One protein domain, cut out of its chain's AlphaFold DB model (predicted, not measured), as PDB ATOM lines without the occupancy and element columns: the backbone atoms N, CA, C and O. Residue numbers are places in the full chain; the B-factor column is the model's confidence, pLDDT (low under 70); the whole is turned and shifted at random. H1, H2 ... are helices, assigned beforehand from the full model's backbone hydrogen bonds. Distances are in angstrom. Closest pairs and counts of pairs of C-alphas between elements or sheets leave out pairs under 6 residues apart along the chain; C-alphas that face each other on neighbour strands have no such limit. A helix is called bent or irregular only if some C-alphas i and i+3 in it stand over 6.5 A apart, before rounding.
ATOM      1  N   LEU A   2     202.224  55.755 102.313       93.19
ATOM      2  CA  LEU A   2     200.780  56.054 102.226       93.19
ATOM      3  C   LEU A   2     200.220  56.839 103.425       93.19
ATOM      4  O   LEU A   2     199.478  57.790 103.229       93.19
ATOM      5  N   LEU A   3     200.638  56.529 104.656       94.00
ATOM      6  CA  LEU A   3     200.207  57.296 105.834       94.00
ATOM      7  C   LEU A   3     200.616  58.778 105.757       94.00
ATOM      8  O   LEU A   3     199.847  59.651 106.146       94.00
ATOM      9  N   ARG A   4     201.817  59.067 105.238       96.06
ATOM     10  CA  ARG A   4     202.279  60.445 105.014       96.06
ATOM     11  C   ARG A   4     201.394  61.133 103.977       96.06
ATOM     12  O   ARG A   4     200.929  62.230 104.238       96.06
ATOM     13  N   ALA A   5     201.133  60.466 102.851       97.06
ATOM     14  CA  ALA A   5     200.265  60.999 101.804       97.06
ATOM     15  C   ALA A   5     198.858  61.301 102.337       97.06
ATOM     16  O   ALA A   5     198.352  62.387 102.110       97.06
ATOM     17  N   PHE A   6     198.254  60.395 103.112       96.94
ATOM     18  CA  PHE A   6     196.931  60.627 103.696       96.94
ATOM     19  C   PHE A   6     196.903  61.859 104.611       96.94
ATOM     20  O   PHE A   6     196.001  62.680 104.489       96.94
ATOM     21  N   LYS A   7     197.921  62.040 105.466       97.19
ATOM     22  CA  LYS A   7     198.035  63.225 106.337       97.19
ATOM     23  C   LYS A   7     198.119  64.539 105.555       97.19
ATOM     24  O   LYS A   7     197.619  65.547 106.036       97.19
ATOM     25  N   THR A   8     198.747  64.526 104.381       96.12
ATOM     26  CA  THR A   8     198.825  65.695 103.491       96.12
ATOM     27  C   THR A   8     197.518  65.917 102.730       96.12
ATOM     28  O   THR A   8     197.061  67.047 102.612       96.12
ATOM     29  N   LEU A   9     196.906  64.845 102.229       97.81
ATOM     30  CA  LEU A   9     195.800  64.923 101.277       97.81
ATOM     31  C   LEU A   9     194.418  65.039 101.928       97.81
ATOM     32  O   LEU A   9     193.510  65.595 101.318       97.81
ATOM     33  N   GLU A  10     194.220  64.533 103.148       98.00
ATOM     34  CA  GLU A  10     192.922  64.647 103.823       98.00
ATOM     35  C   GLU A  10     192.502  66.113 104.065       98.00
ATOM     36  O   GLU A  10     191.352  66.441 103.768       98.00
ATOM     37  N   PRO A  11     193.378  67.022 104.538       97.62
ATOM     38  CA  PRO A  11     193.038  68.440 104.635       97.62
ATOM     39  C   PRO A  11     192.594  69.051 103.298       97.62
ATOM     40  O   PRO A  11     191.584  69.748 103.270       97.62
ATOM     41  N   MET A  12     193.285  68.729 102.198       96.25
ATOM     42  CA  MET A  12     192.932  69.201 100.847       96.25
ATOM     43  C   MET A  12     191.598  68.606 100.382       96.25
ATOM     44  O   MET A  12     190.744  69.291  99.832       96.25
ATOM     45  N   PHE A  13     191.344  67.329 100.680       97.94
ATOM     46  CA  PHE A  13     190.042  66.717 100.418       97.94
ATOM     47  C   PHE A  13     188.911  67.477 101.131       97.94
ATOM     48  O   PHE A  13     187.872  67.747 100.529       97.94
ATOM     49  N   ILE A  14     189.126  67.861 102.393       97.75
ATOM     50  CA  ILE A  14     188.137  68.571 103.212       97.75
ATOM     51  C   ILE A  14     187.924  70.019 102.750       97.75
ATOM     52  O   ILE A  14     186.792  70.502 102.793       97.75
ATOM     53  N   ASN A  15     188.987  70.713 102.355       96.44
ATOM     54  CA  ASN A  15     188.928  72.138 102.038       96.44
ATOM     55  C   ASN A  15     188.594  72.399 100.560       96.44
ATOM     56  O   ASN A  15     187.849  73.331 100.272       96.44
ATOM     57  N   ASP A  16     189.055  71.537  99.648       95.44
ATOM     58  CA  ASP A  16     189.058  71.830  98.209       95.44
ATOM     59  C   ASP A  16     188.166  70.881  97.400       95.44
ATOM     60  O   ASP A  16     187.693  71.243  96.328       95.44
ATOM     61  N   ILE A  17     187.895  69.662  97.887       96.94
ATOM     62  CA  ILE A  17     187.122  68.662  97.125       96.94
ATOM     63  C   ILE A  17     185.667  68.574  97.583       96.94
ATOM     64  O   ILE A  17     184.749  68.647  96.764       96.94
ATOM     65  N   ILE A  18     185.430  68.362  98.878       97.00
ATOM     66  CA  ILE A  18     184.073  68.144  99.397       97.00
ATOM     67  C   ILE A  18     183.160  69.387  99.410       97.00
ATOM     68  O   ILE A  18     181.948  69.174  99.277       97.00
ATOM     69  N   PRO A  19     183.647  70.642  99.571       96.25
ATOM     70  CA  PRO A  19     182.767  71.810  99.685       96.25
ATOM     71  C   PRO A  19     182.157  72.266  98.356       96.25
ATOM     72  O   PRO A  19     182.534  71.798  97.282       96.25
ATOM     73  N   SER A  20     181.240  73.237  98.431       94.31
ATOM     74  CA  SER A  20     180.522  73.798  97.274       94.31
ATOM     75  C   SER A  20     181.429  74.476  96.238       94.31
ATOM     76  O   SER A  20     181.103  74.477  95.050       94.31
ATOM     77  N   ALA A  21     182.559  75.040  96.679       94.25
ATOM     78  CA  ALA A  21     183.574  75.634  95.804       94.25
ATOM     79  C   ALA A  21     184.382  74.580  95.023       94.25
ATOM     80  O   ALA A  21     184.945  74.889  93.979       94.25
ATOM     81  N   GLY A  22     184.413  73.344  95.525       94.50
ATOM     82  CA  GLY A  22     185.128  72.221  94.940       94.50
ATOM     83  C   GLY A  22     184.251  71.328  94.071       94.50
ATOM     84  O   GLY A  22     183.380  71.768  93.322       94.50
ATOM     85  N   HIS A  23     184.436  70.018  94.227       94.56
ATOM     86  CA  HIS A  23     183.640  68.992  93.545       94.56
ATOM     87  C   HIS A  23     182.275  68.737  94.202       94.56
ATOM     88  O   HIS A  23     181.454  67.998  93.646       94.56
ATOM     89  N   ARG A  24     182.000  69.373  95.351       95.88
ATOM     90  CA  ARG A  24     180.706  69.352  96.051       95.88
ATOM     91  C   ARG A  24     180.279  67.977  96.561       95.88
ATOM     92  O   ARG A  24     179.093  67.726  96.751       95.88
ATOM     93  N   ILE A  25     181.240  67.085  96.806       95.81
ATOM     94  CA  ILE A  25     180.983  65.680  97.168       95.81
ATOM     95  C   ILE A  25     180.097  65.544  98.417       95.81
ATOM     96  O   ILE A  25     179.304  64.615  98.494       95.81
ATOM     97  N   LEU A  26     180.215  66.463  99.383       95.38
ATOM     98  CA  LEU A  26     179.369  66.499 100.586       95.38
ATOM     99  C   LEU A  26     178.515  67.772 100.682       95.38
ATOM    100  O   LEU A  26     177.890  68.026 101.716       95.38
ATOM    101  N   ALA A  27     178.485  68.569  99.615       93.38
ATOM    102  CA  ALA A  27     177.651  69.761  99.510       93.38
ATOM    103  C   ALA A  27     176.364  69.507  98.708       93.38
ATOM    104  O   ALA A  27     175.344  70.100  99.042       93.38
ATOM    105  N   ASP A  28     176.395  68.594  97.731       93.44
ATOM    106  CA  ASP A  28     175.239  68.235  96.903       93.44
ATOM    107  C   ASP A  28     174.638  66.894  97.359       93.44
ATOM    108  O   ASP A  28     175.374  65.931  97.605       93.44
ATOM    109  N   GLU A  29     173.305  66.812  97.423       92.69
ATOM    110  CA  GLU A  29     172.603  65.628  97.933       92.69
ATOM    111  C   GLU A  29     172.861  64.365  97.112       92.69
ATOM    112  O   GLU A  29     173.263  63.331  97.652       92.69
ATOM    113  N   ASP A  30     172.718  64.466  95.793       93.25
ATOM    114  CA  ASP A  30     172.953  63.349  94.879       93.25
ATOM    115  C   ASP A  30     174.379  62.795  95.018       93.25
ATOM    116  O   ASP A  30     174.595  61.581  95.030       93.25
ATOM    117  N   LYS A  31     175.363  63.684  95.205       94.94
ATOM    118  CA  LYS A  31     176.779  63.311  95.292       94.94
ATOM    119  C   LYS A  31     177.135  62.664  96.618       94.94
ATOM    120  O   LYS A  31     177.891  61.689  96.627       94.94
ATOM    121  N   TRP A  32     176.606  63.161  97.741       95.31
ATOM    122  CA  TRP A  32     176.867  62.481  99.008       95.31
ATOM    123  C   TRP A  32     176.168  61.128  99.044       95.31
ATOM    124  O   TRP A  32     176.714  60.192  99.619       95.31
ATOM    125  N   ASN A  33     175.009  60.983  98.394       95.00
ATOM    126  CA  ASN A  33     174.320  59.701  98.296       95.00
ATOM    127  C   ASN A  33     175.151  58.694  97.483       95.00
ATOM    128  O   ASN A  33     175.316  57.557  97.928       95.00
ATOM    129  N   GLU A  34     175.763  59.112  96.370       96.12
ATOM    130  CA  GLU A  34     176.724  58.291  95.616       96.12
ATOM    131  C   GLU A  34     177.935  57.889  96.479       96.12
ATOM    132  O   GLU A  34     178.338  56.721  96.509       96.12
ATOM    133  N   LEU A  35     178.497  58.830  97.247       96.69
ATOM    134  CA  LEU A  35     179.601  58.530  98.157       96.69
ATOM    135  C   LEU A  35     179.190  57.500  99.219       96.69
ATOM    136  O   LEU A  35     179.923  56.535  99.451       96.69
ATOM    137  N   LEU A  36     178.028  57.682  99.850       96.56
ATOM    138  CA  LEU A  36     177.504  56.783 100.877       96.56
ATOM    139  C   LEU A  36     177.244  55.371 100.329       96.56
ATOM    140  O   LEU A  36     177.493  54.398 101.038       96.56
ATOM    141  N   GLN A  37     176.823  55.235  99.067       96.00
ATOM    142  CA  GLN A  37     176.666  53.934  98.401       96.00
ATOM    143  C   GLN A  37     177.995  53.193  98.197       96.00
ATOM    144  O   GLN A  37     178.007  51.970  98.093       96.00
ATOM    145  N   SER A  38     179.124  53.907  98.164       96.62
ATOM    146  CA  SER A  38     180.446  53.284  98.032       96.62
ATOM    147  C   SER A  38     181.001  52.710  99.343       96.62
ATOM    148  O   SER A  38     182.042  52.047  99.321       96.62
ATOM    149  N   ILE A  39     180.344  52.966 100.483       96.62
ATOM    150  CA  ILE A  39     180.712  52.395 101.788       96.62
ATOM    151  C   ILE A  39     180.571  50.863 101.724       96.62
ATOM    152  O   ILE A  39     179.634  50.360 101.102       96.62
ATOM    153  N   PRO A  40     181.460  50.081 102.370       96.12
ATOM    154  CA  PRO A  40     181.346  48.627 102.369       96.12
ATOM    155  C   PRO A  40     179.974  48.156 102.864       96.12
ATOM    156  O   PRO A  40     179.489  48.623 103.893       96.12
ATOM    157  N   GLN A  41     179.388  47.167 102.180       93.56
ATOM    158  CA  GLN A  41     178.021  46.690 102.443       93.56
ATOM    159  C   GLN A  41     177.779  46.265 103.899       93.56
ATOM    160  O   GLN A  41     176.679  46.431 104.425       93.56
ATOM    161  N   CYS A  42     178.806  45.750 104.582       92.25
ATOM    162  CA  CYS A  42     178.711  45.399 105.998       92.25
ATOM    163  C   CYS A  42     178.352  46.609 106.882       92.25
ATOM    164  O   CYS A  42     177.673  46.424 107.887       92.25
ATOM    165  N   ALA A  43     178.729  47.827 106.478       94.06
ATOM    166  CA  ALA A  43     178.444  49.097 107.142       94.06
ATOM    167  C   ALA A  43     177.308  49.903 106.473       94.06
ATOM    168  O   ALA A  43     177.144  51.086 106.771       94.06
ATOM    169  N   ALA A  44     176.478  49.291 105.617       93.62
ATOM    170  CA  ALA A  44     175.376  49.980 104.929       93.62
ATOM    171  C   ALA A  44     174.388  50.675 105.889       93.62
ATOM    172  O   ALA A  44     173.834  51.723 105.565       93.62
ATOM    173  N   SER A  45     174.213  50.161 107.113       93.56
ATOM    174  CA  SER A  45     173.376  50.813 108.129       93.56
ATOM    175  C   SER A  45     173.890  52.200 108.532       93.56
ATOM    176  O   SER A  45     173.089  53.072 108.871       93.56
ATOM    177  N   VAL A  46     175.210  52.426 108.485       94.31
ATOM    178  CA  VAL A  46     175.810  53.749 108.715       94.31
ATOM    179  C   VAL A  46     175.396  54.707 107.603       94.31
ATOM    180  O   VAL A  46     174.925  55.803 107.899       94.31
ATOM    181  N   ALA A  47     175.488  54.265 106.345       94.12
ATOM    182  CA  ALA A  47     175.088  55.047 105.178       94.12
ATOM    183  C   ALA A  47     173.617  55.481 105.261       94.12
ATOM    184  O   ALA A  47     173.326  56.670 105.173       94.12
ATOM    185  N   THR A  48     172.694  54.548 105.525       94.62
ATOM    186  CA  THR A  48     171.259  54.860 105.662       94.62
ATOM    187  C   THR A  48     170.982  55.839 106.804       94.62
ATOM    188  O   THR A  48     170.180  56.760 106.654       94.62
ATOM    189  N   THR A  49     171.663  55.668 107.944       94.50
ATOM    190  CA  THR A  49     171.496  56.548 109.110       94.50
ATOM    191  C   THR A  49     171.934  57.978 108.795       94.50
ATOM    192  O   THR A  49     171.224  58.925 109.131       94.50
ATOM    193  N   LEU A  50     173.088  58.140 108.142       94.12
ATOM    194  CA  LEU A  50     173.624  59.453 107.784       94.12
ATOM    195  C   LEU A  50     172.818  60.116 106.666       94.12
ATOM    196  O   LEU A  50     172.492  61.292 106.795       94.12
ATOM    197  N   ALA A  51     172.408  59.362 105.641       92.75
ATOM    198  CA  ALA A  51     171.561  59.869 104.562       92.75
ATOM    199  C   ALA A  51     170.263  60.479 105.109       92.75
ATOM    200  O   ALA A  51     169.951  61.627 104.803       92.75
ATOM    201  N   SER A  52     169.557  59.757 105.993       92.12
ATOM    202  CA  SER A  52     168.341  60.262 106.647       92.12
ATOM    203  C   SER A  52     168.618  61.452 107.567       92.12
ATOM    204  O   SER A  52     167.794  62.353 107.685       92.12
ATOM    205  N   ARG A  53     169.768  61.475 108.250       91.56
ATOM    206  CA  ARG A  53     170.128  62.582 109.141       91.56
ATOM    207  C   ARG A  53     170.407  63.871 108.371       91.56
ATOM    208  O   ARG A  53     169.992  64.929 108.831       91.56
ATOM    209  N   TRP A  54     171.108  63.786 107.246       92.31
ATOM    210  CA  TRP A  54     171.514  64.951 106.457       92.31
ATOM    211  C   TRP A  54     170.387  65.534 105.596       92.31
ATOM    212  O   TRP A  54     170.496  66.686 105.196       92.31
ATOM    213  N   THR A  55     169.312  64.778 105.354       87.88
ATOM    214  CA  THR A  55     168.100  65.239 104.646       87.88
ATOM    215  C   THR A  55     167.017  65.800 105.565       87.88
ATOM    216  O   THR A  55     166.028  66.349 105.085       87.88
ATOM    217  N   LYS A  56     167.163  65.682 106.893       86.56
ATOM    218  CA  LYS A  56     166.184  66.251 107.826       86.56
ATOM    219  C   LYS A  56     166.159  67.774 107.727       86.56
ATOM    220  O   LYS A  56     167.194  68.433 107.791       86.56
ATOM    221  N   GLU A  57     164.951  68.314 107.638       60.81
ATOM    222  CA  GLU A  57     164.691  69.749 107.605       60.81
ATOM    223  C   GLU A  57     165.328  70.442 108.825       60.81
ATOM    224  O   GLU A  57     165.180  69.994 109.964       60.81
ATOM    225  N   GLY A  58     166.111  71.497 108.580       62.78
ATOM    226  CA  GLY A  58     166.868  72.211 109.617       62.78
ATOM    227  C   GLY A  58     168.247  71.627 109.961       62.78
ATOM    228  O   GLY A  58     168.944  72.195 110.804       62.78
ATOM    229  N   ALA A  59     168.689  70.540 109.316       68.69
ATOM    230  CA  ALA A  59     170.056  70.040 109.451       68.69
ATOM    231  C   ALA A  59     171.061  70.977 108.751       68.69
ATOM    232  O   ALA A  59     171.454  70.764 107.609       68.69
ATOM    233  N   MET A  60     171.507  72.021 109.451       67.19
ATOM    234  CA  MET A  60     172.604  72.881 108.999       67.19
ATOM    235  C   MET A  60     173.949  72.215 109.308       67.19
ATOM    236  O   MET A  60     174.608  72.568 110.281       67.19
ATOM    237  N   THR A  61     174.337  71.215 108.510       84.12
ATOM    238  CA  THR A  61     175.671  70.600 108.599       84.12
ATOM    239  C   THR A  61     176.531  70.985 107.406       84.12
ATOM    240  O   THR A  61     176.160  70.816 106.242       84.12
ATOM    241  N   THR A  62     177.722  71.495 107.696       93.06
ATOM    242  CA  THR A  62     178.719  71.827 106.680       93.06
ATOM    243  C   THR A  62     179.306  70.554 106.051       93.06
ATOM    244  O   THR A  62     179.356  69.504 106.701       93.06
ATOM    245  N   PRO A  63     179.830  70.612 104.809       94.81
ATOM    246  CA  PRO A  63     180.514  69.477 104.180       94.81
ATOM    247  C   PRO A  63     181.626  68.880 105.060       94.81
ATOM    248  O   PRO A  63     181.748  67.660 105.182       94.81
ATOM    249  N   ARG A  64     182.394  69.739 105.745       96.12
ATOM    250  CA  ARG A  64     183.432  69.336 106.706       96.12
ATOM    251  C   ARG A  64     182.849  68.540 107.873       96.12
ATOM    252  O   ARG A  64     183.391  67.492 108.218       96.12
ATOM    253  N   GLU A  65     181.762  69.008 108.479       95.19
ATOM    254  CA  GLU A  65     181.106  68.297 109.584       95.19
ATOM    255  C   GLU A  65     180.550  66.949 109.133       95.19
ATOM    256  O   GLU A  65     180.747  65.964 109.842       95.19
ATOM    257  N   LYS A  66     179.957  66.866 107.933       95.69
ATOM    258  CA  LYS A  66     179.503  65.593 107.349       95.69
ATOM    259  C   LYS A  66     180.648  64.589 107.207       95.69
ATOM    260  O   LYS A  66     180.479  63.421 107.552       95.69
ATOM    261  N   TRP A  67     181.830  65.030 106.764       97.38
ATOM    262  CA  TRP A  67     183.010  64.158 106.669       97.38
ATOM    263  C   TRP A  67     183.472  63.648 108.040       97.38
ATOM    264  O   TRP A  67     183.719  62.453 108.215       97.38
ATOM    265  N   LEU A  68     183.574  64.541 109.029       96.19
ATOM    266  CA  LEU A  68     183.988  64.178 110.388       96.19
ATOM    267  C   LEU A  68     182.970  63.253 111.067       96.19
ATOM    268  O   LEU A  68     183.358  62.275 111.708       96.19
ATOM    269  N   GLU A  69     181.679  63.531 110.890       95.19
ATOM    270  CA  GLU A  69     180.591  62.695 111.383       95.19
ATOM    271  C   GLU A  69     180.649  61.301 110.753       95.19
ATOM    272  O   GLU A  69     180.635  60.306 111.477       95.19
ATOM    273  N   LEU A  70     180.801  61.214 109.429       96.19
ATOM    274  CA  LEU A  70     180.923  59.944 108.720       96.19
ATOM    275  C   LEU A  70     182.073  59.092 109.270       96.19
ATOM    276  O   LEU A  70     181.854  57.933 109.628       96.19
ATOM    277  N   LYS A  71     183.277  59.664 109.412       96.31
ATOM    278  CA  LYS A  71     184.427  58.943 109.988       96.31
ATOM    279  C   LYS A  71     184.128  58.424 111.394       96.31
ATOM    280  O   LYS A  71     184.342  57.245 111.665       96.31
ATOM    281  N   ARG A  72     183.563  59.267 112.261       95.00
ATOM    282  CA  ARG A  72     183.192  58.890 113.632       95.00
ATOM    283  C   ARG A  72     182.174  57.746 113.658       95.00
ATOM    284  O   ARG A  72     182.318  56.820 114.450       95.00
ATOM    285  N   TYR A  73     181.149  57.780 112.806       94.12
ATOM    286  CA  TYR A  73     180.157  56.702 112.736       94.12
ATOM    287  C   TYR A  73     180.779  55.377 112.276       94.12
ATOM    288  O   TYR A  73     180.439  54.327 112.823       94.12
ATOM    289  N   LEU A  74     181.714  55.413 111.320       94.56
ATOM    290  CA  LEU A  74     182.450  54.222 110.887       94.56
ATOM    291  C   LEU A  74     183.363  53.678 112.001       94.56
ATOM    292  O   LEU A  74     183.404  52.468 112.206       94.56
ATOM    293  N   GLU A  75     184.032  54.546 112.767       92.56
ATOM    294  CA  GLU A  75     184.861  54.160 113.923       92.56
ATOM    295  C   GLU A  75     184.047  53.511 115.051       92.56
ATOM    296  O   GLU A  75     184.465  52.497 115.621       92.56
ATOM    297  N   VAL A  76     182.867  54.062 115.353       90.88
ATOM    298  CA  VAL A  76     181.914  53.475 116.308       90.88
ATOM    299  C   VAL A  76     181.428  52.118 115.796       90.88
ATOM    300  O   VAL A  76     181.412  51.152 116.557       90.88
ATOM    301  N   PHE A  77     181.093  52.014 114.506       90.06
ATOM    302  CA  PHE A  77     180.603  50.779 113.892       90.06
ATOM    303  C   PHE A  77     181.599  49.612 114.009       90.06
ATOM    304  O   PHE A  77     181.193  48.480 114.269       90.06
ATOM    305  N   ILE A  78     182.905  49.875 113.874       90.56
ATOM    306  CA  ILE A  78     183.956  48.851 114.037       90.56
ATOM    307  C   ILE A  78     184.426  48.661 115.491       90.56
ATOM    308  O   ILE A  78     185.288  47.815 115.744       90.56
ATOM    309  N   GLY A  79     183.867  49.412 116.447       83.56
ATOM    310  CA  GLY A  79     184.175  49.302 117.875       83.56
ATOM    311  C   GLY A  79     185.506  49.931 118.297       83.56
ATOM    312  O   GLY A  79     186.074  49.518 119.308       83.56
ATOM    313  N   LYS A  80     186.032  50.904 117.537       74.25
ATOM    314  CA  LYS A  80     187.236  51.663 117.927       74.25
ATOM    315  C   LYS A  80     186.942  52.767 118.942       74.25
ATOM    316  O   LYS A  80     187.815  53.096 119.744       74.25
ATOM    317  N   ASP A  81     185.724  53.307 118.942       66.88
ATOM    318  CA  ASP A  81     185.275  54.273 119.948       66.88
ATOM    319  C   ASP A  81     184.816  53.533 121.220       66.88
ATOM    320  O   ASP A  81     183.803  52.830 121.234       66.88
ATOM    321  N   LYS A  82     185.582  53.682 122.308       57.34
ATOM    322  CA  LYS A  82     185.323  53.041 123.610       57.34
ATOM    323  C   LYS A  82     184.168  53.686 124.392       57.34
ATOM    324  O   LYS A  82     183.816  53.179 125.455       57.34
ATOM    325  N   SER A  83     183.585  54.792 123.913       59.41
ATOM    326  CA  SER A  83     182.623  55.586 124.693       59.41
ATOM    327  C   SER A  83     181.201  55.010 124.754       59.41
ATOM    328  O   SER A  83     180.446  55.390 125.648       59.41
ATOM    329  N   LYS A  84     180.805  54.085 123.861       50.69
ATOM    330  CA  LYS A  84     179.462  53.463 123.876       50.69
ATOM    331  C   LYS A  84     179.497  51.985 123.461       50.69
ATOM    332  O   LYS A  84     179.416  51.646 122.287       50.69
ATOM    333  N   SER A  85     179.561  51.093 124.448       48.16
ATOM    334  CA  SER A  85     179.618  49.629 124.306       48.16
ATOM    335  C   SER A  85     178.260  48.962 124.013       48.16
ATOM    336  O   SER A  85     177.834  48.055 124.731       48.16
ATOM    337  N   LYS A  86     177.545  49.367 122.956       49.38
ATOM    338  CA  LYS A  86     176.319  48.654 122.546       49.38
ATOM    339  C   LYS A  86     176.378  48.184 121.092       49.38
ATOM    340  O   LYS A  86     176.439  48.987 120.174       49.38
ATOM    341  N   GLN A  87     176.307  46.853 120.960       50.69
ATOM    342  CA  GLN A  87     176.117  46.039 119.752       50.69
ATOM    343  C   GLN A  87     177.246  46.062 118.710       50.69
ATOM    344  O   GLN A  87     177.100  46.591 117.613       50.69
ATOM    345  N   SER A  88     178.335  45.337 118.993       55.16
ATOM    346  CA  SER A  88     179.163  44.801 117.907       55.16
ATOM    347  C   SER A  88     178.390  43.657 117.250       55.16
ATOM    348  O   SER A  88     178.265  42.578 117.826       55.16
ATOM    349  N   LYS A  89     177.911  43.863 116.020       61.66
ATOM    350  CA  LYS A  89     177.733  42.746 115.083       61.66
ATOM    351  C   LYS A  89     179.081  42.010 115.004       61.66
ATOM    352  O   LYS A  89     180.128  42.665 115.028       61.66
ATOM    353  N   THR A  90     179.084  40.681 114.951       74.06
ATOM    354  CA  THR A  90     180.319  39.894 114.810       74.06
ATOM    355  C   THR A  90     180.884  40.091 113.402       74.06
ATOM    356  O   THR A  90     180.635  39.291 112.509       74.06
ATOM    357  N   LEU A  91     181.584  41.203 113.179       83.50
ATOM    358  CA  LEU A  91     182.313  41.470 111.942       83.50
ATOM    359  C   LEU A  91     183.619  40.682 111.950       83.50
ATOM    360  O   LEU A  91     184.351  40.693 112.947       83.50
ATOM    361  N   SER A  92     183.941  40.062 110.820       90.06
ATOM    362  CA  SER A  92     185.256  39.466 110.602       90.06
ATOM    363  C   SER A  92     186.357  40.536 110.629       90.06
ATOM    364  O   SER A  92     186.118  41.722 110.381       90.06
ATOM    365  N   ALA A  93     187.599  40.119 110.890       89.94
ATOM    366  CA  ALA A  93     188.749  41.022 110.840       89.94
ATOM    367  C   ALA A  93     188.888  41.706 109.464       89.94
ATOM    368  O   ALA A  93     189.171  42.898 109.392       89.94
ATOM    369  N   ALA A  94     188.614  40.977 108.376       92.69
ATOM    370  CA  ALA A  94     188.682  41.510 107.017       92.69
ATOM    371  C   ALA A  94     187.631  42.601 106.752       92.69
ATOM    372  O   ALA A  94     187.936  43.607 106.112       92.69
ATOM    373  N   GLU A  95     186.402  42.438 107.246       93.38
ATOM    374  CA  GLU A  95     185.352  43.455 107.113       93.38
ATOM    375  C   GLU A  95     185.678  44.714 107.911       93.38
ATOM    376  O   GLU A  95     185.512  45.817 107.393       93.38
ATOM    377  N   LYS A  96     186.200  44.558 109.136       92.38
ATOM    378  CA  LYS A  96     186.658  45.695 109.949       92.38
ATOM    379  C   LYS A  96     187.735  46.493 109.218       92.38
ATOM    380  O   LYS A  96     187.596  47.706 109.097       92.38
ATOM    381  N   SER A  97     188.739  45.818 108.654       93.75
ATOM    382  CA  SER A  97     189.799  46.474 107.879       93.75
ATOM    383  C   SER A  97     189.266  47.203 106.643       93.75
ATOM    384  O   SER A  97     189.728  48.298 106.339       93.75
ATOM    385  N   LYS A  98     188.276  46.642 105.932       95.44
ATOM    386  CA  LYS A  98     187.652  47.316 104.778       95.44
ATOM    387  C   LYS A  98     186.955  48.614 105.181       95.44
ATOM    388  O   LYS A  98     187.118  49.618 104.497       95.44
ATOM    389  N   VAL A  99     186.196  48.594 106.275       95.81
ATOM    390  CA  VAL A  99     185.496  49.782 106.786       95.81
ATOM    391  C   VAL A  99     186.490  50.827 107.287       95.81
ATOM    392  O   VAL A  99     186.350  52.004 106.974       95.81
ATOM    393  N   GLU A 100     187.525  50.397 108.006       94.31
ATOM    394  CA  GLU A 100     188.581  51.273 108.514       94.31
ATOM    395  C   GLU A 100     189.367  51.973 107.398       94.31
ATOM    396  O   GLU A 100     189.687  53.154 107.513       94.31
ATOM    397  N   LEU A 101     189.688  51.256 106.318       95.94
ATOM    398  CA  LEU A 101     190.480  51.792 105.210       95.94
ATOM    399  C   LEU A 101     189.644  52.556 104.181       95.94
ATOM    400  O   LEU A 101     190.214  53.254 103.343       95.94
ATOM    401  N   TRP A 102     188.313  52.457 104.233       97.56
ATOM    402  CA  TRP A 102     187.439  53.124 103.272       97.56
ATOM    403  C   TRP A 102     187.626  54.653 103.235       97.56
ATOM    404  O   TRP A 102     187.818  55.170 102.136       97.56
ATOM    405  N   PRO A 103     187.692  55.398 104.364       96.94
ATOM    406  CA  PRO A 103     187.952  56.841 104.322       96.94
ATOM    407  C   PRO A 103     189.288  57.184 103.652       96.94
ATOM    408  O   PRO A 103     189.370  58.141 102.884       96.94
ATOM    409  N   VAL A 104     190.325  56.374 103.896       97.12
ATOM    410  CA  VAL A 104     191.652  56.538 103.284       97.12
ATOM    411  C   VAL A 104     191.581  56.323 101.775       97.12
ATOM    412  O   VAL A 104     192.080  57.148 101.008       97.12
ATOM    413  N   ALA A 105     190.921  55.247 101.341       97.44
ATOM    414  CA  ALA A 105     190.714  54.949  99.929       97.44
ATOM    415  C   ALA A 105     189.895  56.042  99.229       97.44
ATOM    416  O   ALA A 105     190.235  56.438  98.114       97.44
ATOM    417  N   THR A 106     188.866  56.575  99.892       98.00
ATOM    418  CA  THR A 106     188.062  57.697  99.402       98.00
ATOM    419  C   THR A 106     188.920  58.938  99.201       98.00
ATOM    420  O   THR A 106     188.943  59.466  98.093       98.00
ATOM    421  N   VAL A 107     189.691  59.369 100.206       98.31
ATOM    422  CA  VAL A 107     190.595  60.524 100.053       98.31
ATOM    423  C   VAL A 107     191.524  60.307  98.862       98.31
ATOM    424  O   VAL A 107     191.596  61.161  97.979       98.31
ATOM    425  N   PHE A 108     192.161  59.138  98.754       98.19
ATOM    426  CA  PHE A 108     193.069  58.856  97.641       98.19
ATOM    427  C   PHE A 108     192.390  58.824  96.274       98.19
ATOM    428  O   PHE A 108     192.970  59.323  95.313       98.19
ATOM    429  N   LYS A 109     191.160  58.314  96.166       96.44
ATOM    430  CA  LYS A 109     190.396  58.310  94.908       96.44
ATOM    431  C   LYS A 109     190.272  59.716  94.309       96.44
ATOM    432  O   LYS A 109     190.334  59.865  93.082       96.44
ATOM    433  N   TYR A 110     190.084  60.717  95.170       96.62
ATOM    434  CA  TYR A 110     189.835  62.101  94.767       96.62
ATOM    435  C   TYR A 110     191.076  62.996  94.754       96.62
ATOM    436  O   TYR A 110     191.070  63.985  94.032       96.62
ATOM    437  N   THR A 111     192.117  62.677  95.525       97.06
ATOM    438  CA  THR A 111     193.253  63.598  95.737       97.06
ATOM    439  C   THR A 111     194.619  63.002  95.425       97.06
ATOM    440  O   THR A 111     195.578  63.745  95.238       97.06
ATOM    441  N   TYR A 112     194.748  61.673  95.354       97.56
ATOM    442  CA  TYR A 112     196.045  61.067  95.075       97.56
ATOM    443  C   TYR A 112     196.408  61.248  93.590       97.56
ATOM    444  O   TYR A 112     195.566  60.986  92.723       97.56
TER     445      TYR A 112
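Overview. This is residues 2 to 112 of the 225 residues of a protein of Chaetoceros debilis (UniProt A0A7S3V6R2). Helices cluster round H4: H3 packs on it, H2 folds back on H3, H1 crosses arm H5b. The printed part has 111 residues with five named helices, all helix. It is compact, radius of gyration of the C-alphas 14.0 A, spans 40 by 38 by 24 A.

Arrangement. H1, residues 2 to 17, touches H5b, residues 103 to 111, at a steep tilt, 65 degrees, closest C-alphas Glu 10 and Val 107, 6.1 A. H3, residues 41 to 54, forms hairpins with H2, residues 29 to 37, and H4, residues 63 to 77; closest C-alphas of H3 and H4: Val 46 and Tyr 73, 6.6 A. In H1 10 of 12 O i to N i+4 pairs are within hydrogen-bond range, in H3 7 of 10.

Along the chain. Find C-alpha 2 at (200.780, 56.054, 102.226); H5, one helix by hydrogen bonds, ends at C-alpha 111, (193.253, 63.598, 95.737), bent at C-alphas 100 and 103, 7.0 A apart.

Size, cuts and confidence. The link H4 to H5 is long; residues 57 to 60 and 81 to 89 are under pLDDT 70.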